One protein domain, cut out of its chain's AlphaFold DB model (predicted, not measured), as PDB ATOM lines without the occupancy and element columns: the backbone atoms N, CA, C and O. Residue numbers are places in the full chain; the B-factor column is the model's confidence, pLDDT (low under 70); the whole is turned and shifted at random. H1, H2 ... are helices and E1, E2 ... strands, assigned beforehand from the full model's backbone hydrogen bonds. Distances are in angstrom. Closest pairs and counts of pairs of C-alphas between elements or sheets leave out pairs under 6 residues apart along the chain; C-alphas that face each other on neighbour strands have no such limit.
ATOM      1  N   GLN A 454     -20.350   7.436 -34.276       38.97
ATOM      2  CA  GLN A 454     -21.788   7.319 -33.932       38.97
ATOM      3  C   GLN A 454     -22.702   7.729 -35.105       38.97
ATOM      4  O   GLN A 454     -23.897   7.453 -35.105       38.97
ATOM      5  N   TYR A 455     -22.117   8.403 -36.100       34.66
ATOM      6  CA  TYR A 455     -22.699   8.692 -37.411       34.66
ATOM      7  C   TYR A 455     -21.768   8.247 -38.556       34.66
ATOM      8  O   TYR A 455     -21.957   8.653 -39.701       34.66
ATOM      9  N   ALA A 456     -20.808   7.353 -38.276       31.05
ATOM     10  CA  ALA A 456     -20.612   6.276 -39.232       31.05
ATOM     11  C   ALA A 456     -21.881   5.462 -39.056       31.05
ATOM     12  O   ALA A 456     -22.136   4.994 -37.941       31.05
ATOM     13  N   PRO A 457     -22.720   5.324 -40.083       36.06
ATOM     14  CA  PRO A 457     -23.706   4.293 -39.987       36.06
ATOM     15  C   PRO A 457     -22.909   2.985 -39.943       36.06
ATOM     16  O   PRO A 457     -22.318   2.558 -40.936       36.06
ATOM     17  N   VAL A 458     -22.973   2.299 -38.799       38.19
ATOM     18  CA  VAL A 458     -23.347   0.891 -38.881       38.19
ATOM     19  C   VAL A 458     -24.708   0.913 -39.561       38.19
ATOM     20  O   VAL A 458     -25.749   0.992 -38.920       38.19
ATOM     21  N   ILE A 459     -24.669   0.966 -40.894       37.94
ATOM     22  CA  ILE A 459     -25.742   0.432 -41.700       37.94
ATOM     23  C   ILE A 459     -25.698  -1.041 -41.268       37.94
ATOM     24  O   ILE A 459     -24.658  -1.686 -41.475       37.94
ATOM     25  N   PRO A 460     -26.763  -1.603 -40.666       38.62
ATOM     26  CA  PRO A 460     -27.004  -3.018 -40.900       38.62
ATOM     27  C   PRO A 460     -26.990  -3.196 -42.431       38.62
ATOM     28  O   PRO A 460     -27.161  -2.232 -43.178       38.62
ATOM     29  N   LYS A 461     -26.697  -4.376 -42.976       43.50
ATOM     30  CA  LYS A 461     -26.660  -4.463 -44.457       43.50
ATOM     31  C   LYS A 461     -28.038  -4.159 -45.073       43.50
ATOM     32  O   LYS A 461     -28.122  -3.681 -46.202       43.50
ATOM     33  N   ASP A 462     -29.060  -4.320 -44.244       37.50
ATOM     34  CA  ASP A 462     -30.450  -3.920 -44.380       37.50
ATOM     35  C   ASP A 462     -30.705  -2.564 -43.681       37.50
ATOM     36  O   ASP A 462     -29.938  -2.130 -42.826       37.50
ATOM     37  N   GLY A 463     -31.763  -1.850 -44.070       42.81
ATOM     38  CA  GLY A 463     -31.979  -0.445 -43.687       42.81
ATOM     39  C   GLY A 463     -32.236  -0.166 -42.196       42.81
ATOM     40  O   GLY A 463     -32.075  -1.018 -41.327       42.81
ATOM     41  N   VAL A 464     -32.652   1.077 -41.908       49.72
ATOM     42  CA  VAL A 464     -33.060   1.556 -40.571       49.72
ATOM     43  C   VAL A 464     -33.857   0.473 -39.840       49.72
ATOM     44  O   VAL A 464     -34.966   0.170 -40.263       49.72
ATOM     45  N   THR A 465     -33.290  -0.077 -38.759       53.25
ATOM     46  CA  THR A 465     -33.882  -1.146 -37.932       53.25
ATOM     47  C   THR A 465     -35.359  -0.860 -37.683       53.25
ATOM     48  O   THR A 465     -35.672   0.087 -36.945       53.25
ATOM     49  N   GLU A 466     -36.238  -1.615 -38.338       62.56
ATOM     50  CA  GLU A 466     -37.644  -1.238 -38.402       62.56
ATOM     51  C   GLU A 466     -38.271  -1.355 -37.013       62.56
ATOM     52  O   GLU A 466     -38.113  -2.366 -36.326       62.56
ATOM     53  N   VAL A 467     -39.003  -0.336 -36.575       60.03
ATOM     54  CA  VAL A 467     -39.652  -0.334 -35.261       60.03
ATOM     55  C   VAL A 467     -40.701  -1.447 -35.199       60.03
ATOM     56  O   VAL A 467     -40.834  -2.111 -34.174       60.03
ATOM     57  N   LYS A 468     -41.334  -1.757 -36.337       60.06
ATOM     58  CA  LYS A 468     -42.181  -2.941 -36.524       60.06
ATOM     59  C   LYS A 468     -41.457  -4.288 -36.330       60.06
ATOM     60  O   LYS A 468     -42.093  -5.233 -35.878       60.06
ATOM     61  N   LEU A 469     -40.155  -4.385 -36.621       60.81
ATOM     62  CA  LEU A 469     -39.338  -5.587 -36.365       60.81
ATOM     63  C   LEU A 469     -38.817  -5.655 -34.918       60.81
ATOM     64  O   LEU A 469     -38.482  -6.730 -34.426       60.81
ATOM     65  N   MET A 470     -38.748  -4.521 -34.217       68.25
ATOM     66  CA  MET A 470     -38.275  -4.449 -32.826       68.25
ATOM     67  C   MET A 470     -39.359  -4.811 -31.795       68.25
ATOM     68  O   MET A 470     -39.026  -5.174 -30.661       68.25
ATOM     69  N   ILE A 471     -40.635  -4.687 -32.172       78.31
ATOM     70  CA  ILE A 471     -41.797  -4.774 -31.280       78.31
ATOM     71  C   ILE A 471     -42.478  -6.143 -31.400       78.31
ATOM     72  O   ILE A 471     -43.070  -6.474 -32.424       78.31
ATOM     73  N   THR A 472     -42.445  -6.921 -30.319       83.44
ATOM     74  CA  THR A 472     -43.146  -8.213 -30.201       83.44
ATOM     75  C   THR A 472     -44.609  -8.016 -29.797       83.44
ATOM     76  O   THR A 472     -44.950  -7.000 -29.205       83.44
ATOM     77  N   GLU A 473     -45.491  -8.982 -30.066       83.50
ATOM     78  CA  GLU A 473     -46.924  -8.876 -29.722       83.50
ATOM     79  C   GLU A 473     -47.165  -8.637 -28.213       83.50
ATOM     80  O   GLU A 473     -48.036  -7.860 -27.828       83.50
ATOM     81  N   GLU A 474     -46.311  -9.197 -27.350       84.19
ATOM     82  CA  GLU A 474     -46.285  -8.907 -25.907       84.19
ATOM     83  C   GLU A 474     -45.958  -7.430 -25.594       84.19
ATOM     84  O   GLU A 474     -46.553  -6.837 -24.690       84.19
ATOM     85  N   ASP A 475     -45.081  -6.786 -26.375       84.88
ATOM     86  CA  ASP A 475     -44.812  -5.347 -26.250       84.88
ATOM     87  C   ASP A 475     -46.030  -4.533 -26.689       84.88
ATOM     88  O   ASP A 475     -46.338  -3.515 -26.077       84.88
ATOM     89  N   GLN A 476     -46.720  -4.970 -27.751       83.94
ATOM     90  CA  GLN A 476     -47.922  -4.311 -28.267       83.94
ATOM     91  C   GLN A 476     -49.002  -4.297 -27.186       83.94
ATOM     92  O   GLN A 476     -49.509  -3.234 -26.834       83.94
ATOM     93  N   GLN A 477     -49.271  -5.453 -26.572       84.00
ATOM     94  CA  GLN A 477     -50.186  -5.570 -25.434       84.00
ATOM     95  C   GLN A 477     -49.707  -4.753 -24.220       84.00
ATOM     96  O   GLN A 477     -50.514  -4.107 -23.550       84.00
ATOM     97  N   THR A 478     -48.397  -4.696 -23.958       85.12
ATOM     98  CA  THR A 478     -47.828  -3.898 -22.857       85.12
ATOM     99  C   THR A 478     -48.011  -2.389 -23.081       85.12
ATOM    100  O   THR A 478     -48.476  -1.696 -22.171       85.12
ATOM    101  N   LEU A 479     -47.742  -1.886 -24.289       83.88
ATOM    102  CA  LEU A 479     -47.953  -0.489 -24.683       83.88
ATOM    103  C   LEU A 479     -49.439  -0.111 -24.664       83.88
ATOM    104  O   LEU A 479     -49.790   0.944 -24.134       83.88
ATOM    105  N   LEU A 480     -50.316  -0.990 -25.161       81.25
ATOM    106  CA  LEU A 480     -51.774  -0.824 -25.094       81.25
ATOM    107  C   LEU A 480     -52.301  -0.866 -23.647       81.25
ATOM    108  O   LEU A 480     -53.267  -0.179 -23.332       81.25
ATOM    109  N   SER A 481     -51.626  -1.570 -22.729       80.62
ATOM    110  CA  SER A 481     -51.905  -1.502 -21.282       80.62
ATOM    111  C   SER A 481     -51.413  -0.208 -20.602       80.62
ATOM    112  O   SER A 481     -51.485  -0.084 -19.379       80.62
ATOM    113  N   GLY A 482     -50.882   0.750 -21.372       76.75
ATOM    114  CA  GLY A 482     -50.364   2.026 -20.878       76.75
ATOM    115  C   GLY A 482     -48.985   1.941 -20.215       76.75
ATOM    116  O   GLY A 482     -48.577   2.889 -19.544       76.75
ATOM    117  N   LYS A 483     -48.248   0.834 -20.382       84.94
ATOM    118  CA  LYS A 483     -46.938   0.617 -19.747       84.94
ATOM    119  C   LYS A 483     -45.775   0.865 -20.720       84.94
ATOM    120  O   LYS A 483     -45.887   0.534 -21.899       84.94
ATOM    121  N   PRO A 484     -44.640   1.409 -20.248       87.69
ATOM    122  CA  PRO A 484     -43.429   1.545 -21.052       87.69
ATOM    123  C   PRO A 484     -42.732   0.195 -21.260       87.69
ATOM    124  O   PRO A 484     -42.542  -0.569 -20.313       87.69
ATOM    125  N   VAL A 485     -42.285  -0.063 -22.489       87.31
ATOM    126  CA  VAL A 485     -41.484  -1.243 -22.843       87.31
ATOM    127  C   VAL A 485     -40.020  -0.834 -22.975       87.31
ATOM    128  O   VAL A 485     -39.694   0.140 -23.652       87.31
ATOM    129  N   HIS A 486     -39.136  -1.602 -22.343       88.69
ATOM    130  CA  HIS A 486     -37.691  -1.380 -22.355       88.69
ATOM    131  C   HIS A 486     -37.014  -2.565 -23.043       88.69
ATOM    132  O   HIS A 486     -37.130  -3.699 -22.580       88.69
ATOM    133  N   LYS A 487     -36.292  -2.311 -24.136       86.19
ATOM    134  CA  LYS A 487     -35.565  -3.326 -24.909       86.19
ATOM    135  C   LYS A 487     -34.110  -2.926 -25.136       86.19
ATOM    136  O   LYS A 487     -33.722  -1.770 -24.978       86.19
ATOM    137  N   VAL A 488     -33.295  -3.905 -25.518       83.12
ATOM    138  CA  VAL A 488     -31.934  -3.692 -26.019       83.12
ATOM    139  C   VAL A 488     -31.870  -4.293 -27.416       83.12
ATOM    140  O   VAL A 488     -32.126  -5.481 -27.581       83.12
ATOM    141  N   VAL A 489     -31.563  -3.467 -28.412       75.31
ATOM    142  CA  VAL A 489     -31.477  -3.850 -29.830       75.31
ATOM    143  C   VAL A 489     -30.130  -3.364 -30.349       75.31
ATOM    144  O   VAL A 489     -29.753  -2.223 -30.091       75.31
ATOM    145  N   ASP A 490     -29.364  -4.240 -30.998       70.31
ATOM    146  CA  ASP A 490     -27.998  -3.968 -31.479       70.31
ATOM    147  C   ASP A 490     -27.070  -3.374 -30.397       70.31
ATOM    148  O   ASP A 490     -26.302  -2.440 -30.623       70.31
ATOM    149  N   GLY A 491     -27.204  -3.873 -29.161       73.31
ATOM    150  CA  GLY A 491     -26.491  -3.374 -27.975       73.31
ATOM    151  C   GLY A 491     -26.942  -1.992 -27.472       73.31
ATOM    152  O   GLY A 491     -26.507  -1.561 -26.406       73.31
ATOM    153  N   SER A 492     -27.835  -1.314 -28.193       77.94
ATOM    154  CA  SER A 492     -28.390  -0.003 -27.852       77.94
ATOM    155  C   SER A 492     -29.650  -0.153 -26.996       77.94
ATOM    156  O   SER A 492     -30.532  -0.951 -27.317       77.94
ATOM    157  N   ARG A 493     -29.777   0.625 -25.912       82.38
ATOM    158  CA  ARG A 493     -31.027   0.678 -25.125       82.38
ATOM    159  C   ARG A 493     -32.118   1.406 -25.904       82.38
ATOM    160  O   ARG A 493     -31.844   2.425 -26.541       82.38
ATOM    161  N   VAL A 494     -33.343   0.894 -25.834       87.44
ATOM    162  CA  VAL A 494     -34.525   1.435 -26.512       87.44
ATOM    163  C   VAL A 494     -35.710   1.441 -25.550       87.44
ATOM    164  O   VAL A 494     -36.104   0.401 -25.026       87.44
ATOM    165  N   LEU A 495     -36.289   2.621 -25.352       88.75
ATOM    166  CA  LEU A 495     -37.526   2.846 -24.618       88.75
ATOM    167  C   LEU A 495     -38.659   3.101 -25.615       88.75
ATOM    168  O   LEU A 495     -38.627   4.080 -26.365       88.75
ATOM    169  N   PHE A 496     -39.687   2.262 -25.568       88.31
ATOM    170  CA  PHE A 496     -40.984   2.538 -26.171       88.31
ATOM    171  C   PHE A 496     -41.917   3.060 -25.076       88.31
ATOM    172  O   PHE A 496     -42.325   2.326 -24.175       88.31
ATOM    173  N   ALA A 497     -42.227   4.353 -25.118       86.38
ATOM    174  CA  ALA A 497     -43.140   4.972 -24.165       86.38
ATOM    175  C   ALA A 497     -44.609   4.715 -24.562       86.38
ATOM    176  O   ALA A 497     -44.914   4.730 -25.760       86.38
ATOM    177  N   PRO A 498     -45.547   4.606 -23.598       81.69
ATOM    178  CA  PRO A 498     -46.974   4.388 -23.877       81.69
ATOM    179  C   PRO A 498     -47.627   5.546 -24.653       81.69
ATOM    180  O   PRO A 498     -48.677   5.380 -25.255       81.69
ATOM    181  N   ASN A 499     -46.968   6.707 -24.724       77.44
ATOM    182  CA  ASN A 499     -47.321   7.820 -25.610       77.44
ATOM    183  C   ASN A 499     -46.891   7.605 -27.083       77.44
ATOM    184  O   ASN A 499     -46.795   8.572 -27.840       77.44
ATOM    185  N   GLY A 500     -46.549   6.380 -27.503       78.31
ATOM    186  CA  GLY A 500     -46.106   6.062 -28.869       78.31
ATOM    187  C   GLY A 500     -44.812   6.773 -29.282       78.31
ATOM    188  O   GLY A 500     -44.711   7.270 -30.403       78.31
ATOM    189  N   ASN A 501     -43.858   6.923 -28.356       83.38
ATOM    190  CA  ASN A 501     -42.540   7.523 -28.610       83.38
ATOM    191  C   ASN A 501     -41.455   6.438 -28.494       83.38
ATOM    192  O   ASN A 501     -41.309   5.847 -27.426       83.38
ATOM    193  N   CYS A 502     -40.671   6.229 -29.554       84.62
ATOM    194  CA  CYS A 502     -39.462   5.399 -29.543       84.62
ATOM    195  C   CYS A 502     -38.240   6.287 -29.262       84.62
ATOM    196  O   CYS A 502     -37.965   7.216 -30.022       84.62
ATOM    197  N   VAL A 503     -37.509   6.016 -28.180       84.56
ATOM    198  CA  VAL A 503     -36.291   6.749 -27.798       84.56
ATOM    199  C   VAL A 503     -35.149   5.761 -27.603       84.56
ATOM    200  O   VAL A 503     -35.343   4.690 -27.035       84.56
ATOM    201  N   ARG A 504     -33.950   6.102 -28.083       85.06
ATOM    202  CA  ARG A 504     -32.767   5.230 -28.033       85.06
ATOM    203  C   ARG A 504     -31.632   5.878 -27.243       85.06
ATOM    204  O   ARG A 504     -31.534   7.101 -27.203       85.06
ATOM    205  N   ASN A 505     -30.745   5.052 -26.691       81.06
ATOM    206  CA  ASN A 505     -29.494   5.449 -26.029       81.06
ATOM    207  C   ASN A 505     -29.647   6.336 -24.779       81.06
ATOM    208  O   ASN A 505     -28.738   7.096 -24.450       81.06
ATOM    209  N   LEU A 506     -30.764   6.206 -24.058       81.75
ATOM    210  CA  LEU A 506     -30.894   6.718 -22.692       81.75
ATOM    211  C   LEU A 506     -30.262   5.739 -21.685       81.75
ATOM    212  O   LEU A 506     -30.215   4.530 -21.920       81.75
ATOM    213  N   SER A 507     -29.796   6.248 -20.544       84.94
ATOM    214  CA  SER A 507     -29.558   5.423 -19.350       84.94
ATOM    215  C   SER A 507     -30.882   5.153 -18.607       84.94
ATOM    216  O   SER A 507     -31.818   5.937 -18.756       84.94
ATOM    217  N   PRO A 508     -31.004   4.104 -17.765       85.88
ATOM    218  CA  PRO A 508     -32.253   3.824 -17.038       85.88
ATOM    219  C   PRO A 508     -32.740   5.006 -16.182       85.88
ATOM    220  O   PRO A 508     -33.919   5.344 -16.198       85.88
ATOM    221  N   ALA A 509     -31.821   5.732 -15.539       85.06
ATOM    222  CA  ALA A 509     -32.150   6.938 -14.779       85.06
ATOM    223  C   ALA A 509     -32.545   8.145 -15.660       85.06
ATOM    224  O   ALA A 509     -32.902   9.196 -15.136       85.06
ATOM    225  N   GLU A 510     -32.430   8.066 -16.987       84.94
ATOM    226  CA  GLU A 510     -32.956   9.053 -17.944       84.94
ATOM    227  C   GLU A 510     -34.249   8.556 -18.604       84.94
ATOM    228  O   GLU A 510     -35.131   9.370 -18.861       84.94
ATOM    229  N   GLU A 511     -34.402   7.244 -18.804       87.69
ATOM    230  CA  GLU A 511     -35.661   6.593 -19.195       87.69
ATOM    231  C   GLU A 511     -36.769   6.912 -18.175       87.69
ATOM    232  O   GLU A 511     -37.830   7.412 -18.551       87.69
ATOM    233  N   GLU A 512     -36.487   6.745 -16.877       88.69
ATOM    234  CA  GLU A 512     -37.393   7.098 -15.773       88.69
ATOM    235  C   GLU A 512     -37.767   8.591 -15.771       88.69
ATOM    236  O   GLU A 512     -38.949   8.935 -15.787       88.69
ATOM    237  N   ARG A 513     -36.777   9.497 -15.829       87.12
ATOM    238  CA  ARG A 513     -37.016  10.957 -15.847       87.12
ATOM    239  C   ARG A 513     -37.740  11.432 -17.110       87.12
ATOM    240  O   ARG A 513     -38.466  12.421 -17.063       87.12
ATOM    241  N   TYR A 514     -37.579  10.743 -18.237       86.75
ATOM    242  CA  TYR A 514     -38.322  11.034 -19.464       86.75
ATOM    243  C   TYR A 514     -39.797  10.612 -19.360       86.75
ATOM    244  O   TYR A 514     -40.678  11.331 -19.835       86.75
ATOM    245  N   LEU A 515     -40.083   9.489 -18.693       87.81
ATOM    246  CA  LEU A 515     -41.449   9.053 -18.393       87.81
ATOM    247  C   LEU A 515     -42.124   9.968 -17.357       87.81
ATOM    248  O   LEU A 515     -43.274  10.358 -17.554       87.81
ATOM    249  N   GLU A 516     -41.399  10.386 -16.314       88.00
ATOM    250  CA  GLU A 516     -41.856  11.402 -15.353       88.00
ATOM    251  C   GLU A 516     -42.174  12.732 -16.055       88.00
ATOM    252  O   GLU A 516     -43.246  13.301 -15.847       88.00
ATOM    253  N   LEU A 517     -41.297  13.196 -16.954       83.94
ATOM    254  CA  LEU A 517     -41.531  14.400 -17.753       83.94
ATOM    255  C   LEU A 517     -42.807  14.275 -18.600       83.94
ATOM    256  O   LEU A 517     -43.647  15.174 -18.551       83.94
ATOM    257  N   GLN A 518     -42.996  13.163 -19.321       82.06
ATOM    258  CA  GLN A 518     -44.226  12.919 -20.089       82.06
ATOM    259  C   GLN A 518     -45.478  12.941 -19.198       82.06
ATOM    260  O   GLN A 518     -46.457  13.594 -19.554       82.06
ATOM    261  N   ALA A 519     -45.444  12.288 -18.032       81.62
ATOM    262  CA  ALA A 519     -46.557  12.297 -17.081       81.62
ATOM    263  C   ALA A 519     -46.836  13.708 -16.528       81.62
ATOM    264  O   ALA A 519     -47.993  14.117 -16.427       81.62
ATOM    265  N   SER A 520     -45.790  14.488 -16.238       80.88
ATOM    266  CA  SER A 520     -45.918  15.863 -15.736       80.88
ATOM    267  C   SER A 520     -46.541  16.828 -16.756       80.88
ATOM    268  O   SER A 520     -47.215  17.777 -16.356       80.88
ATOM    269  N   ILE A 521     -46.351  16.566 -18.055       77.12
ATOM    270  CA  ILE A 521     -46.942  17.334 -19.160       77.12
ATOM    271  C   ILE A 521     -48.381  16.867 -19.426       77.12
ATOM    272  O   ILE A 521     -49.263  17.706 -19.575       77.12
ATOM    273  N   ALA A 522     -48.665  15.557 -19.372       72.88
ATOM    274  CA  ALA A 522     -50.040  15.035 -19.425       72.88
ATOM    275  C   ALA A 522     -50.925  15.604 -18.299       72.88
ATOM    276  O   ALA A 522     -52.103  15.885 -18.507       72.88
ATOM    277  N   ALA A 523     -50.347  15.804 -17.111       76.75
ATOM    278  CA  ALA A 523     -51.018  16.393 -15.955       76.75
ATOM    279  C   ALA A 523     -51.188  17.926 -16.032       76.75
ATOM    280  O   ALA A 523     -51.830  18.504 -15.156       76.75
ATOM    281  N   LYS A 524     -50.609  18.594 -17.041       75.81
ATOM    282  CA  LYS A 524     -50.648  20.054 -17.220       75.81
ATOM    283  C   LYS A 524     -50.932  20.444 -18.685       75.81
ATOM    284  O   LYS A 524     -50.093  21.088 -19.316       75.81
ATOM    285  N   PRO A 525     -52.108  20.098 -19.238       64.19
ATOM    286  CA  PRO A 525     -52.458  20.439 -20.621       64.19
ATOM    287  C   PRO A 525     -52.537  21.958 -20.874       64.19
ATOM    288  O   PRO A 525     -52.365  22.389 -22.009       64.19
ATOM    289  N   ASP A 526     -52.747  22.763 -19.827       64.06
ATOM    290  CA  ASP A 526     -52.804  24.233 -19.895       64.06
ATOM    291  C   ASP A 526     -51.424  24.921 -19.778       64.06
ATOM    292  O   ASP A 526     -51.332  26.151 -19.806       64.06
ATOM    293  N   ASP A 527     -50.333  24.160 -19.615       65.69
ATOM    294  CA  ASP A 527     -48.973  24.710 -19.588       65.69
ATOM    295  C   ASP A 527     -48.581  25.213 -20.995       65.69
ATOM    296  O   ASP A 527     -48.828  24.515 -21.982       65.69
ATOM    297  N   PRO A 528     -47.925  26.381 -21.152       59.16
ATOM    298  CA  PRO A 528     -47.393  26.809 -22.449       59.16
ATOM    299  C   PRO A 528     -46.434  25.794 -23.107       59.16
ATOM    300  O   PRO A 528     -46.234  25.870 -24.318       59.16
ATOM    301  N   ALA A 529     -45.873  24.831 -22.363       57.84
ATOM    302  CA  ALA A 529     -45.136  23.691 -22.915       57.84
ATOM    303  C   ALA A 529     -46.009  22.695 -23.713       57.84
ATOM    304  O   ALA A 529     -45.489  22.006 -24.592       57.84
ATOM    305  N   ALA A 530     -47.315  22.628 -23.436       59.19
ATOM    306  CA  ALA A 530     -48.296  21.788 -24.126       59.19
ATOM    307  C   ALA A 530     -49.066  22.530 -25.241       59.19
ATOM    308  O   ALA A 530     -49.857  21.917 -25.958       59.19
ATOM    309  N   TYR A 531     -48.832  23.838 -25.426       65.69
ATOM    310  CA  TYR A 531     -49.546  24.648 -26.417       65.69
ATOM    311  C   TYR A 531     -49.342  24.146 -27.855       65.69
ATOM    312  O   TYR A 531     -48.228  24.138 -28.386       65.69
ATOM    313  N   VAL A 532     -50.452  23.836 -28.530       65.31
ATOM    314  CA  VAL A 532     -50.489  23.576 -29.971       65.31
ATOM    315  C   VAL A 532     -51.157  24.745 -30.694       65.31
ATOM    316  O   VAL A 532     -52.207  25.238 -30.299       65.31
ATOM    317  N   HIS A 533     -50.542  25.194 -31.788       64.50
ATOM    318  CA  HIS A 533     -51.083  26.259 -32.628       64.50
ATOM    319  C   HIS A 533     -52.122  25.700 -33.631       64.50
ATOM    320  O   HIS A 533     -51.755  24.788 -34.376       64.50
ATOM    321  N   PRO A 534     -53.336  26.278 -33.789       67.31
ATOM    322  CA  PRO A 534     -54.465  25.667 -34.523       67.31
ATOM    323  C   PRO A 534     -54.229  25.188 -35.965       67.31
ATOM    324  O   PRO A 534     -54.890  24.272 -36.450       67.31
ATOM    325  N   ARG A 535     -53.215  25.734 -36.654       64.38
ATOM    326  CA  ARG A 535     -52.707  25.200 -37.941       64.38
ATOM    327  C   ARG A 535     -52.365  23.698 -37.884       64.38
ATOM    328  O   ARG A 535     -52.375  23.038 -38.916       64.38
ATOM    329  N   HIS A 536     -52.036  23.187 -36.704       64.62
ATOM    330  CA  HIS A 536     -51.667  21.797 -36.465       64.62
ATOM    331  C   HIS A 536     -52.866  20.893 -36.143       64.62
ATOM    332  O   HIS A 536     -52.753  19.690 -36.306       64.62
ATOM    333  N   GLU A 537     -54.026  21.417 -35.753       61.72
ATOM    334  CA  GLU A 537     -55.181  20.585 -35.362       61.72
ATOM    335  C   GLU A 537     -55.813  19.829 -36.550       61.72
ATOM    336  O   GLU A 537     -56.345  18.737 -36.386       61.72
ATOM    337  N   HIS A 538     -55.730  20.390 -37.761       54.34
ATOM    338  CA  HIS A 538     -56.588  20.020 -38.897       54.34
ATOM    339  C   HIS A 538     -55.863  19.282 -40.040       54.34
ATOM    340  O   HIS A 538     -56.269  19.373 -41.199       54.34
ATOM    341  N   GLY A 539     -54.762  18.574 -39.757       60.25
ATOM    342  CA  GLY A 539     -53.933  17.949 -40.793       60.25
ATOM    343  C   GLY A 539     -53.550  16.502 -40.499       60.25
ATOM    344  O   GLY A 539     -52.816  16.236 -39.554       60.25
ATOM    345  N   ASN A 540     -53.957  15.572 -41.364       64.50
ATOM    346  CA  ASN A 540     -53.443  14.199 -41.365       64.50
ATOM    347  C   ASN A 540     -52.334  14.021 -42.429       64.50
ATOM    348  O   ASN A 540     -52.157  14.872 -43.304       64.50
ATOM    349  N   GLY A 541     -51.546  12.945 -42.343       74.06
ATOM    350  CA  GLY A 541     -50.398  12.712 -43.235       74.06
ATOM    351  C   GLY A 541     -49.168  13.578 -42.909       74.06
ATOM    352  O   GLY A 541     -48.815  13.752 -41.737       74.06
ATOM    353  N   PHE A 542     -48.497  14.100 -43.940       82.00
ATOM    354  CA  PHE A 542     -47.295  14.937 -43.816       82.00
ATOM    355  C   PHE A 542     -47.225  16.051 -44.865       82.00
ATOM    356  O   PHE A 542     -47.907  15.998 -45.886       82.00
ATOM    357  N   SER A 543     -46.375  17.046 -44.606       81.06
ATOM    358  CA  SER A 543     -46.003  18.101 -45.553       81.06
ATOM    359  C   SER A 543     -44.504  18.057 -45.833       81.06
ATOM    360  O   SER A 543     -43.707  17.889 -44.907       81.06
ATOM    361  N   VAL A 544     -44.090  18.262 -47.088       81.88
ATOM    362  CA  VAL A 544     -42.663  18.394 -47.432       81.88
ATOM    363  C   VAL A 544     -42.189  19.833 -47.192       81.88
ATOM    364  O   VAL A 544     -42.270  20.700 -48.058       81.88
ATOM    365  N   ILE A 545     -41.661  20.104 -45.999       76.31
ATOM    366  CA  ILE A 545     -41.139  21.416 -45.605       76.31
ATOM    367  C   ILE A 545     -39.624  21.443 -45.833       76.31
ATOM    368  O   ILE A 545     -38.875  20.695 -45.208       76.31
ATOM    369  N   LYS A 546     -39.150  22.327 -46.723       75.44
ATOM    370  CA  LYS A 546     -37.712  22.526 -47.019       75.44
ATOM    371  C   LYS A 546     -36.975  21.209 -47.358       75.44
ATOM    372  O   LYS A 546     -35.855  20.979 -46.910       75.44
ATOM    373  N   GLY A 547     -37.625  20.338 -48.134       74.88
ATOM    374  CA  GLY A 547     -37.077  19.038 -48.544       74.88
ATOM    375  C   GLY A 547     -37.106  17.946 -47.467       74.88
ATOM    376  O   GLY A 547     -36.421  16.941 -47.624       74.88
ATOM    377  N   ARG A 548     -37.872  18.123 -46.382       79.19
ATOM    378  CA  ARG A 548     -38.093  17.113 -45.336       79.19
ATOM    379  C   ARG A 548     -39.579  16.861 -45.125       79.19
ATOM    380  O   ARG A 548     -40.350  17.815 -45.066       79.19
ATOM    381  N   ALA A 549     -39.976  15.603 -44.974       84.44
ATOM    382  CA  ALA A 549     -41.327  15.260 -44.551       84.44
ATOM    383  C   ALA A 549     -41.473  15.579 -43.060       84.44
ATOM    384  O   ALA A 549     -40.687  15.105 -42.239       84.44
ATOM    385  N   VAL A 550     -42.468  16.394 -42.726       83.38
ATOM    386  CA  VAL A 550     -42.838  16.762 -41.357       83.38
ATOM    387  C   VAL A 550     -44.285  16.343 -41.149       83.38
ATOM    388  O   VAL A 550     -45.118  16.608 -42.018       83.38
ATOM    389  N   ALA A 551     -44.589  15.690 -40.025       80.06
ATOM    390  CA  ALA A 551     -45.953  15.295 -39.693       80.06
ATOM    391  C   ALA A 551     -46.907  16.498 -39.785       80.06
ATOM    392  O   ALA A 551     -46.677  17.539 -39.165       80.06
ATOM    393  N   ASN A 552     -47.994  16.335 -40.538       75.50
ATOM    394  CA  ASN A 552     -49.173  17.166 -40.343       75.50
ATOM    395  C   ASN A 552     -49.825  16.704 -39.039       75.50
ATOM    396  O   ASN A 552     -49.806  15.506 -38.741       75.50
ATOM    397  N   GLY A 553     -50.404  17.634 -38.290       69.25
ATOM    398  CA  GLY A 553     -51.021  17.329 -37.007       69.25
ATOM    399  C   GLY A 553     -50.385  18.083 -35.844       69.25
ATOM    400  O   GLY A 553     -49.356  18.761 -35.974       69.25
ATOM    401  N   THR A 554     -51.036  17.930 -34.699       65.31
ATOM    402  CA  THR A 554     -50.563  18.212 -33.345       65.31
ATOM    403  C   THR A 554     -49.170  17.590 -33.145       65.31
ATOM    404  O   THR A 554     -49.011  16.389 -33.382       65.31
ATOM    405  N   PRO A 555     -48.139  18.360 -32.731       61.53
ATOM    406  CA  PRO A 555     -46.790  17.833 -32.532       61.53
ATOM    407  C   PRO A 555     -46.773  16.582 -31.645       61.53
ATOM    408  O   PRO A 555     -47.271  16.572 -30.522       61.53
ATOM    409  N   SER A 556     -46.200  15.506 -32.176       60.62
ATOM    410  CA  SER A 556     -46.352  14.137 -31.670       60.62
ATOM    411  C   SER A 556     -45.503  13.818 -30.429       60.62
ATOM    412  O   SER A 556     -45.658  12.761 -29.818       60.62
ATOM    413  N   TYR A 557     -44.612  14.729 -30.038       60.97
ATOM    414  CA  TYR A 557     -43.651  14.545 -28.947       60.97
ATOM    415  C   TYR A 557     -44.298  14.490 -27.556       60.97
ATOM    416  O   TYR A 557     -43.777  13.802 -26.676       60.97
ATOM    417  N   PHE A 558     -45.430  15.176 -27.364       61.09
ATOM    418  CA  PHE A 558     -46.105  15.320 -26.073       61.09
ATOM    419  C   PHE A 558     -47.496  14.656 -26.057       61.09
ATOM    420  O   PHE A 558     -48.126  14.534 -27.112       61.09
ATOM    421  N   PRO A 559     -47.973  14.199 -24.880       60.94
ATOM    422  CA  PRO A 559     -49.311  13.624 -24.714       60.94
ATOM    423  C   PRO A 559     -50.391  14.630 -25.130       60.94
ATOM    424  O   PRO A 559     -50.364  15.789 -24.720       60.94
ATOM    425  N   GLN A 560     -51.335  14.195 -25.966       57.84
ATOM    426  CA  GLN A 560     -52.239  15.101 -26.684       57.84
ATOM    427  C   GLN A 560     -53.531  15.392 -25.914       57.84
ATOM    428  O   GLN A 560     -54.633  15.103 -26.375       57.84
ATOM    429  N   GLY A 561     -53.366  16.001 -24.740       52.84
ATOM    430  CA  GLY A 561     -54.451  16.366 -23.833       52.84
ATOM    431  C   GLY A 561     -54.637  15.372 -22.679       52.84
ATOM    432  O   GLY A 561     -53.745  14.563 -22.402       52.84
ATOM    433  N   PRO A 562     -55.770  15.451 -21.959       49.53
ATOM    434  CA  PRO A 562     -56.044  14.569 -20.833       49.53
ATOM    435  C   PRO A 562     -56.227  13.120 -21.297       49.53
ATOM    436  O   PRO A 562     -56.837  12.844 -22.334       49.53
ATOM    437  N   ALA A 563     -55.717  12.191 -20.489       53.41
ATOM    438  CA  ALA A 563     -55.912  10.763 -20.682       53.41
ATOM    439  C   ALA A 563     -57.409  10.411 -20.650       53.41
ATOM    440  O   ALA A 563     -58.133  10.824 -19.739       53.41
ATOM    441  N   VAL A 564     -57.873   9.637 -21.632       52.72
ATOM    442  CA  VAL A 564     -59.264   9.177 -21.665       52.72
ATOM    443  C   VAL A 564     -59.373   7.988 -20.704       52.72
ATOM    444  O   VAL A 564     -58.587   7.046 -20.830       52.72
ATOM    445  N   ALA A 571     -55.800   5.112 -17.144       49.16
ATOM    446  CA  ALA A 571     -55.705   6.392 -17.831       49.16
ATOM    447  C   ALA A 571     -54.852   6.242 -19.104       49.16
ATOM    448  O   ALA A 571     -53.646   6.497 -19.078       49.16
ATOM    449  N   LEU A 572     -55.463   5.804 -20.211       51.22
ATOM    450  CA  LEU A 572     -54.760   5.723 -21.491       51.22
ATOM    451  C   LEU A 572     -54.495   7.134 -22.052       51.22
ATOM    452  O   LEU A 572     -55.407   7.968 -22.068       51.22
ATOM    453  N   PRO A 573     -53.275   7.419 -22.542       52.69
ATOM    454  CA  PRO A 573     -52.986   8.689 -23.191       52.69
ATOM    455  C   PRO A 573     -53.825   8.849 -24.462       52.69
ATOM    456  O   PRO A 573     -54.126   7.881 -25.150       52.69
ATOM    457  N   THR A 574     -54.158  10.090 -24.807       52.12
ATOM    458  CA  THR A 574     -55.110  10.484 -25.870       52.12
ATOM    459  C   THR A 574     -54.666  10.138 -27.306       52.12
ATOM    460  O   THR A 574     -55.307  10.537 -28.275       52.12
ATOM    461  N   VAL A 575     -53.560   9.409 -27.468       54.03
ATOM    462  CA  VAL A 575     -53.088   8.883 -28.752       54.03
ATOM    463  C   VAL A 575     -53.939   7.664 -29.112       54.03
ATOM    464  O   VAL A 575     -53.926   6.677 -28.386       54.03
ATOM    465  N   SER A 576     -54.641   7.716 -30.248       56.06
ATOM    466  CA  SER A 576     -55.600   6.681 -30.683       56.06
ATOM    467  C   SER A 576     -55.024   5.264 -30.768       56.06
ATOM    468  O   SER A 576     -55.756   4.304 -30.557       56.06
ATOM    469  N   ASP A 577     -53.730   5.142 -31.072       73.31
ATOM    470  CA  ASP A 577     -52.935   3.926 -30.901       73.31
ATOM    471  C   ASP A 577     -51.432   4.299 -30.832       73.31
ATOM    472  O   ASP A 577     -50.923   4.961 -31.753       73.31
ATOM    473  N   PRO A 578     -50.686   3.913 -29.773       77.00
ATOM    474  CA  PRO A 578     -49.249   4.166 -29.687       77.00
ATOM    475  C   PRO A 578     -48.442   3.491 -30.808       77.00
ATOM    476  O   PRO A 578     -47.398   4.025 -31.195       77.00
ATOM    477  N   LEU A 579     -48.910   2.365 -31.353       79.94
ATOM    478  CA  LEU A 579     -48.242   1.617 -32.422       79.94
ATOM    479  C   LEU A 579     -48.415   2.324 -33.769       79.94
ATOM    480  O   LEU A 579     -47.420   2.585 -34.444       79.94
ATOM    481  N   GLN A 580     -49.634   2.732 -34.133       78.94
ATOM    482  CA  GLN A 580     -49.922   3.567 -35.304       78.94
ATOM    483  C   GLN A 580     -49.107   4.866 -35.290       78.94
ATOM    484  O   GLN A 580     -48.515   5.237 -36.306       78.94
ATOM    485  N   LYS A 581     -49.030   5.553 -34.140       79.12
ATOM    486  CA  LYS A 581     -48.216   6.768 -33.985       79.12
ATOM    487  C   LYS A 581     -46.730   6.501 -34.234       79.12
ATOM    488  O   LYS A 581     -46.081   7.239 -34.971       79.12
ATOM    489  N   MET A 582     -46.200   5.440 -33.643       80.12
ATOM    490  CA  MET A 582     -44.794   5.069 -33.756       80.12
ATOM    491  C   MET A 582     -44.422   4.596 -35.170       80.12
ATOM    492  O   MET A 582     -43.408   5.033 -35.710       80.12
ATOM    493  N   THR A 583     -45.298   3.817 -35.809       80.94
ATOM    494  CA  THR A 583     -45.202   3.404 -37.221       80.94
ATOM    495  C   THR A 583     -45.249   4.618 -38.157       80.94
ATOM    496  O   THR A 583     -44.557   4.656 -39.171       80.94
ATOM    497  N   ARG A 584     -46.029   5.656 -37.819       80.38
ATOM    498  CA  ARG A 584     -46.074   6.919 -38.572       80.38
ATOM    499  C   ARG A 584     -44.768   7.705 -38.461       80.38
ATOM    500  O   ARG A 584     -44.274   8.157 -39.486       80.38
ATOM    501  N   GLU A 585     -44.194   7.855 -37.268       81.25
ATOM    502  CA  GLU A 585     -42.890   8.524 -37.104       81.25
ATOM    503  C   GLU A 585     -41.752   7.746 -37.786       81.25
ATOM    504  O   GLU A 585     -40.899   8.341 -38.443       81.25
ATOM    505  N   GLU A 586     -41.778   6.412 -37.718       80.62
ATOM    506  CA  GLU A 586     -40.898   5.535 -38.495       80.62
ATOM    507  C   GLU A 586     -41.049   5.762 -40.004       80.62
ATOM    508  O   GLU A 586     -40.060   6.018 -40.694       80.62
ATOM    509  N   ALA A 587     -42.279   5.728 -40.521       82.69
ATOM    510  CA  ALA A 587     -42.551   5.956 -41.933       82.69
ATOM    511  C   ALA A 587     -42.050   7.342 -42.373       82.69
ATOM    512  O   ALA A 587     -41.437   7.465 -43.430       82.69
ATOM    513  N   LEU A 588     -42.199   8.382 -41.542       83.56
ATOM    514  CA  LEU A 588     -41.634   9.713 -41.801       83.56
ATOM    515  C   LEU A 588     -40.102   9.723 -41.766       83.56
ATOM    516  O   LEU A 588     -39.479  10.387 -42.600       83.56
ATOM    517  N   ALA A 589     -39.468   8.978 -40.861       83.25
ATOM    518  CA  ALA A 589     -38.018   8.812 -40.846       83.25
ATOM    519  C   ALA A 589     -37.517   8.085 -42.108       83.25
ATOM    520  O   ALA A 589     -36.503   8.497 -42.675       83.25
ATOM    521  N   ASN A 590     -38.241   7.067 -42.582       82.75
ATOM    522  CA  ASN A 590     -37.966   6.337 -43.821       82.75
ATOM    523  C   ASN A 590     -38.147   7.255 -45.047       82.75
ATOM    524  O   ASN A 590     -37.228   7.400 -45.853       82.75
ATOM    525  N   ILE A 591     -39.248   8.014 -45.123       83.56
ATOM    526  CA  ILE A 591     -39.494   9.025 -46.169       83.56
ATOM    527  C   ILE A 591     -38.354  10.050 -46.246       83.56
ATOM    528  O   ILE A 591     -37.903  10.393 -47.337       83.56
ATOM    529  N   ASN A 592     -37.855  10.526 -45.101       84.88
ATOM    530  CA  ASN A 592     -36.746  11.482 -45.040       84.88
ATOM    531  C   ASN A 592     -35.373  10.888 -45.414       84.88
ATOM    532  O   ASN A 592     -34.481  11.655 -45.780       84.88
ATOM    533  N   GLN A 593     -35.177   9.570 -45.305       82.69
ATOM    534  CA  GLN A 593     -33.875   8.911 -45.493       82.69
ATOM    535  C   GLN A 593     -33.748   8.146 -46.816       82.69
ATOM    536  O   GLN A 593     -32.679   8.171 -47.421       82.69
ATOM    537  N   SER A 594     -34.812   7.487 -47.280       76.62
ATOM    538  CA  SER A 594     -34.799   6.660 -48.492       76.62
ATOM    539  C   SER A 594     -35.571   7.297 -49.651       76.62
ATOM    540  O   SER A 594     -35.092   7.268 -50.783       76.62
ATOM    541  N   ILE A 595     -36.732   7.909 -49.392       77.19
ATOM    542  CA  ILE A 595     -37.648   8.360 -50.453       77.19
ATOM    543  C   ILE A 595     -37.283   9.767 -50.946       77.19
ATOM    544  O   ILE A 595     -36.881   9.924 -52.096       77.19
ATOM    545  N   LEU A 596     -37.351  10.795 -50.094       80.56
ATOM    546  CA  LEU A 596     -37.088  12.190 -50.483       80.56
ATOM    547  C   LEU A 596     -35.702  12.428 -51.124       80.56
ATOM    548  O   LEU A 596     -35.645  13.215 -52.072       80.56
ATOM    549  N   PRO A 597     -34.607  11.757 -50.704       78.19
ATOM    550  CA  PRO A 597     -33.324  11.852 -51.402       78.19
ATOM    551  C   PRO A 597     -33.352  11.261 -52.820       78.19
ATOM    552  O   PRO A 597     -32.762  11.843 -53.726       78.19
ATOM    553  N   ARG A 598     -34.072  10.150 -53.045       74.94
ATOM    554  CA  ARG A 598     -34.248   9.548 -54.382       74.94
ATOM    555  C   ARG A 598     -35.157  10.394 -55.280       74.94
ATOM    556  O   ARG A 598     -34.872  10.538 -56.465       74.94
ATOM    557  N   LEU A 599     -36.190  11.025 -54.712       70.38
ATOM    558  CA  LEU A 599     -37.131  11.899 -55.431       70.38
ATOM    559  C   LEU A 599     -36.499  13.177 -56.018       70.38
ATOM    560  O   LEU A 599     -37.162  13.871 -56.783       70.38
ATOM    561  N   ASN A 600     -35.240  13.500 -55.685       60.62
ATOM    562  CA  ASN A 600     -34.450  14.557 -56.333       60.62
ATOM    563  C   ASN A 600     -35.201  15.896 -56.516       60.62
ATOM    564  O   ASN A 600     -35.171  16.526 -57.575       60.62
ATOM    565  N   LEU A 601     -35.833  16.374 -55.436       61.66
ATOM    566  CA  LEU A 601     -36.535  17.669 -55.386       61.66
ATOM    567  C   LEU A 601     -35.630  18.886 -55.677       61.66
ATOM    568  O   LEU A 601     -36.118  20.002 -55.863       61.66
ATOM    569  N   GLY A 602     -34.312  18.677 -55.734       47.38
ATOM    570  CA  GLY A 602     -33.351  19.619 -56.290       47.38
ATOM    571  C   GLY A 602     -33.351  19.611 -57.821       47.38
ATOM    572  O   GLY A 602     -32.657  18.819 -58.450       47.38
ATOM    573  N   THR A 603     -34.039  20.589 -58.413       47.91
ATOM    574  CA  THR A 603     -33.771  21.168 -59.752       47.91
ATOM    575  C   THR A 603     -33.888  20.308 -61.025       47.91
ATOM    576  O   THR A 603     -34.004  20.916 -62.084       47.91
ATOM    577  N   ALA A 604     -33.894  18.970 -60.983       44.22
ATOM    578  CA  ALA A 604     -33.788  18.141 -62.200       44.22
ATOM    579  C   ALA A 604     -35.121  17.556 -62.728       44.22
ATOM    580  O   ALA A 604     -35.531  17.864 -63.843       44.22
ATOM    581  N   ASN A 605     -35.817  16.721 -61.945       46.44
ATOM    582  CA  ASN A 605     -36.833  15.792 -62.486       46.44
ATOM    583  C   ASN A 605     -38.294  16.287 -62.423       46.44
ATOM    584  O   ASN A 605     -39.225  15.556 -62.754       46.44
ATOM    585  N   SER A 633     -42.550  24.613 -54.852       55.09
ATOM    586  CA  SER A 633     -43.939  24.594 -54.373       55.09
ATOM    587  C   SER A 633     -44.847  23.624 -55.131       55.09
ATOM    588  O   SER A 633     -45.650  22.952 -54.497       55.09
ATOM    589  N   ASN A 634     -44.727  23.500 -56.455       58.16
ATOM    590  CA  ASN A 634     -45.623  22.645 -57.242       58.16
ATOM    591  C   ASN A 634     -45.332  21.162 -56.978       58.16
ATOM    592  O   ASN A 634     -46.253  20.379 -56.766       58.16
ATOM    593  N   ALA A 635     -44.050  20.797 -56.892       57.88
ATOM    594  CA  ALA A 635     -43.625  19.456 -56.493       57.88
ATOM    595  C   ALA A 635     -43.951  19.149 -55.023       57.88
ATOM    596  O   ALA A 635     -44.386  18.046 -54.707       57.88
ATOM    597  N   THR A 636     -43.806  20.138 -54.134       63.16
ATOM    598  CA  THR A 636     -44.252  20.029 -52.735       63.16
ATOM    599  C   THR A 636     -45.753  19.744 -52.671       63.16
ATOM    600  O   THR A 636     -46.160  18.826 -51.972       63.16
ATOM    601  N   ASN A 637     -46.576  20.455 -53.447       65.81
ATOM    602  CA  ASN A 637     -48.020  20.225 -53.492       65.81
ATOM    603  C   ASN A 637     -48.366  18.834 -54.048       65.81
ATOM    604  O   ASN A 637     -49.186  18.144 -53.450       65.81
ATOM    605  N   ALA A 638     -47.708  18.382 -55.122       66.31
ATOM    606  CA  ALA A 638     -47.902  17.034 -55.664       66.31
ATOM    607  C   ALA A 638     -47.538  15.935 -54.644       66.31
ATOM    608  O   ALA A 638     -48.313  15.002 -54.439       66.31
ATOM    609  N   LEU A 639     -46.407  16.070 -53.939       71.12
ATOM    610  CA  LEU A 639     -46.027  15.131 -52.877       71.12
ATOM    611  C   LEU A 639     -46.931  15.211 -51.644       71.12
ATOM    612  O   LEU A 639     -47.156  14.186 -51.010       71.12
ATOM    613  N   ASN A 640     -47.481  16.383 -51.315       73.12
ATOM    614  CA  ASN A 640     -48.463  16.520 -50.239       73.12
ATOM    615  C   ASN A 640     -49.783  15.805 -50.599       73.12
ATOM    616  O   ASN A 640     -50.370  15.158 -49.736       73.12
ATOM    617  N   SER A 641     -50.221  15.842 -51.866       73.25
ATOM    618  CA  SER A 641     -51.372  15.052 -52.342       73.25
ATOM    619  C   SER A 641     -51.103  13.543 -52.315       73.25
ATOM    620  O   SER A 641     -51.984  12.761 -51.971       73.25
ATOM    621  N   LEU A 642     -49.874  13.126 -52.635       72.75
ATOM    622  CA  LEU A 642     -49.437  11.725 -52.583       72.75
ATOM    623  C   LEU A 642     -49.053  11.257 -51.167       72.75
ATOM    624  O   LEU A 642     -48.812  10.065 -50.962       72.75
ATOM    625  N   ALA A 643     -49.014  12.154 -50.176       72.69
ATOM    626  CA  ALA A 643     -48.551  11.860 -48.823       72.69
ATOM    627  C   ALA A 643     -49.256  10.669 -48.141       72.69
ATOM    628  O   ALA A 643     -48.555   9.903 -47.480       72.69
ATOM    629  N   PRO A 644     -50.577  10.429 -48.299       75.00
ATOM    630  CA  PRO A 644     -51.230   9.248 -47.730       75.00
ATOM    631  C   PRO A 644     -50.688   7.933 -48.310       75.00
ATOM    632  O   PRO A 644     -50.419   6.998 -47.559       75.00
ATOM    633  N   LEU A 645     -50.464   7.880 -49.629       76.62
ATOM    634  CA  LEU A 645     -49.914   6.705 -50.309       76.62
ATOM    635  C   LEU A 645     -48.447   6.496 -49.925       76.62
ATOM    636  O   LEU A 645     -48.064   5.396 -49.537       76.62
ATOM    637  N   ILE A 646     -47.646   7.565 -49.964       76.62
ATOM    638  CA  ILE A 646     -46.228   7.534 -49.588       76.62
ATOM    639  C   ILE A 646     -46.062   7.079 -48.128       76.62
ATOM    640  O   ILE A 646     -45.172   6.283 -47.840       76.62
ATOM    641  N   LEU A 647     -46.934   7.526 -47.216       78.38
ATOM    642  CA  LEU A 647     -46.929   7.088 -45.819       78.38
ATOM    643  C   LEU A 647     -47.321   5.609 -45.681       78.38
ATOM    644  O   LEU A 647     -46.663   4.888 -44.940       78.38
ATOM    645  N   ASN A 648     -48.328   5.141 -46.426       77.75
ATOM    646  CA  ASN A 648     -48.736   3.733 -46.430       77.75
ATOM    647  C   ASN A 648     -47.597   2.810 -46.909       77.75
ATOM    648  O   ASN A 648     -47.236   1.862 -46.215       77.75
ATOM    649  N   PHE A 649     -46.953   3.135 -48.033       72.69
ATOM    650  CA  PHE A 649     -45.793   2.390 -48.542       72.69
ATOM    651  C   PHE A 649     -44.548   2.504 -47.651       72.69
ATOM    652  O   PHE A 649     -43.788   1.548 -47.553       72.69
ATOM    653  N   ALA A 650     -44.323   3.631 -46.972       72.38
ATOM    654  CA  ALA A 650     -43.235   3.745 -46.000       72.38
ATOM    655  C   ALA A 650     -43.527   2.982 -44.690       72.38
ATOM    656  O   ALA A 650     -42.592   2.542 -44.024       72.38
ATOM    657  N   SER A 651     -44.805   2.778 -44.344       69.38
ATOM    658  CA  SER A 651     -45.242   1.978 -43.188       69.38
ATOM    659  C   SER A 651     -45.205   0.459 -43.411       69.38
ATOM    660  O   SER A 651     -45.362  -0.305 -42.458       69.38
ATOM    661  N   SER A 652     -44.964  -0.006 -44.646       64.88
ATOM    662  CA  SER A 652     -44.675  -1.425 -44.901       64.88
ATOM    663  C   SER A 652     -43.229  -1.815 -44.568       64.88
ATOM    664  O   SER A 652     -42.909  -2.999 -44.656       64.88
ATOM    665  N   GLY A 653     -42.378  -0.845 -44.197       56.50
ATOM    666  CA  GLY A 653     -40.957  -1.018 -43.867       56.50
ATOM    667  C   GLY A 653     -40.085  -1.236 -45.105       56.50
ATOM    668  O   GLY A 653     -39.239  -0.402 -45.444       56.50
ATOM    669  N   SER A 654     -40.403  -2.319 -45.822       60.28
ATOM    670  CA  SER A 654     -39.654  -2.936 -46.916       60.28
ATOM    671  C   SER A 654     -38.788  -1.971 -47.749       60.28
ATOM    672  O   SER A 654     -39.313  -1.095 -48.460       60.28
TER     673      SER A 654
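Overview. This is residues 454 to 564, 571 to 605 and 633 to 654 of the 873 residues of an uncharacterized protein of Cytospora leucostoma (UniProt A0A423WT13). A long kinked helix, H4, runs between two small sheets: one end is over the three-stranded sheet E1 E2 E3, on which H2 and H3 also pack, and its later part is beside the hairpin E4 E5. H5 covers E4 and folds back to meet H4 at residues 646 to 650, while the tail of residues 454 to 459 sticks out. The 168 printed residues hold five named helices and five named strands, in the order H1 H2 E1 E2 E3 H3 E4 E5 H4 H5, of mixed class. Both sheets, E1 - E2 - E3 and E4 - E5, are antiparallel. The whole is compact, with a radius of gyration of the C-alphas of 17.0 A and spans of 48 by 41 by 28 A.

Arrangement. Look first at H1, residues 467 to 470, H2, residues 473 to 480, and the meander E1, residues 485 to 489, E2, 492 to 497, and E3, 501 to 504, each strand the antiparallel neighbour of the one before. N 487 and O 494 are 2.9 A apart, and N 495 and O 503 2.8 A, within hydrogen-bond range. H3, residues 508 to 522, lies over E2 at a height over the sheet of 10.1 A and runs along the strands, at 21 degrees on the local plane; its closest C-alphas to E2 are Glu 511 and Leu 495, 6.9 A. Next find the hairpin E4, residues 542 to 545, and E5, 548 to 551, where N 543 and O 550 are 2.9 A apart. The hub is H4, residues 578 to 598; its C-alpha 582 is 6.1 A from that of Asn 501 in E3, and its C-alpha 592 is 5.8 A from that of Arg 548 in E5. H5, residues 633 to 650, touches H4, closest at the C-alphas of Ala 650 and Ala 587, 4.7 A, at a steep tilt of 52 degrees, opposite ways. Every O i to N i+4 pair is within hydrogen-bond range in H2, against 10 of 11 in H3, 14 of 17 in H4 and 12 of 14 in H5; H1 is too short for one.

Along the chain. Find C-alpha 467 at (-39.652, -0.334, -35.261), where H1 begins. H3 is 21.2 A long and E2 16.0 A. H4 runs 29.4 A from C-alpha 578 at (-49.249, 4.166, -29.687), with a kink of 38 degrees near residue 592; H5, 22.5 A, has a kink of 63 degrees near residue 644 and ends at C-alpha 650, (-43.235, 3.745, -46.000).

Size, cuts and confidence. The C-alphas of Ala 571 and Ala 604, 50.9 A apart, are the two farthest apart. Residues 565 to 570 and 606 to 632 are not printed, with C-alpha gaps of 5.9 A and 13.9 A. The link H3 to E4 is long, with 19 residues. The mean pLDDT of the printed part is 70.8, and 67 residues are under 70, among them 454 to 470 and 525 to 540.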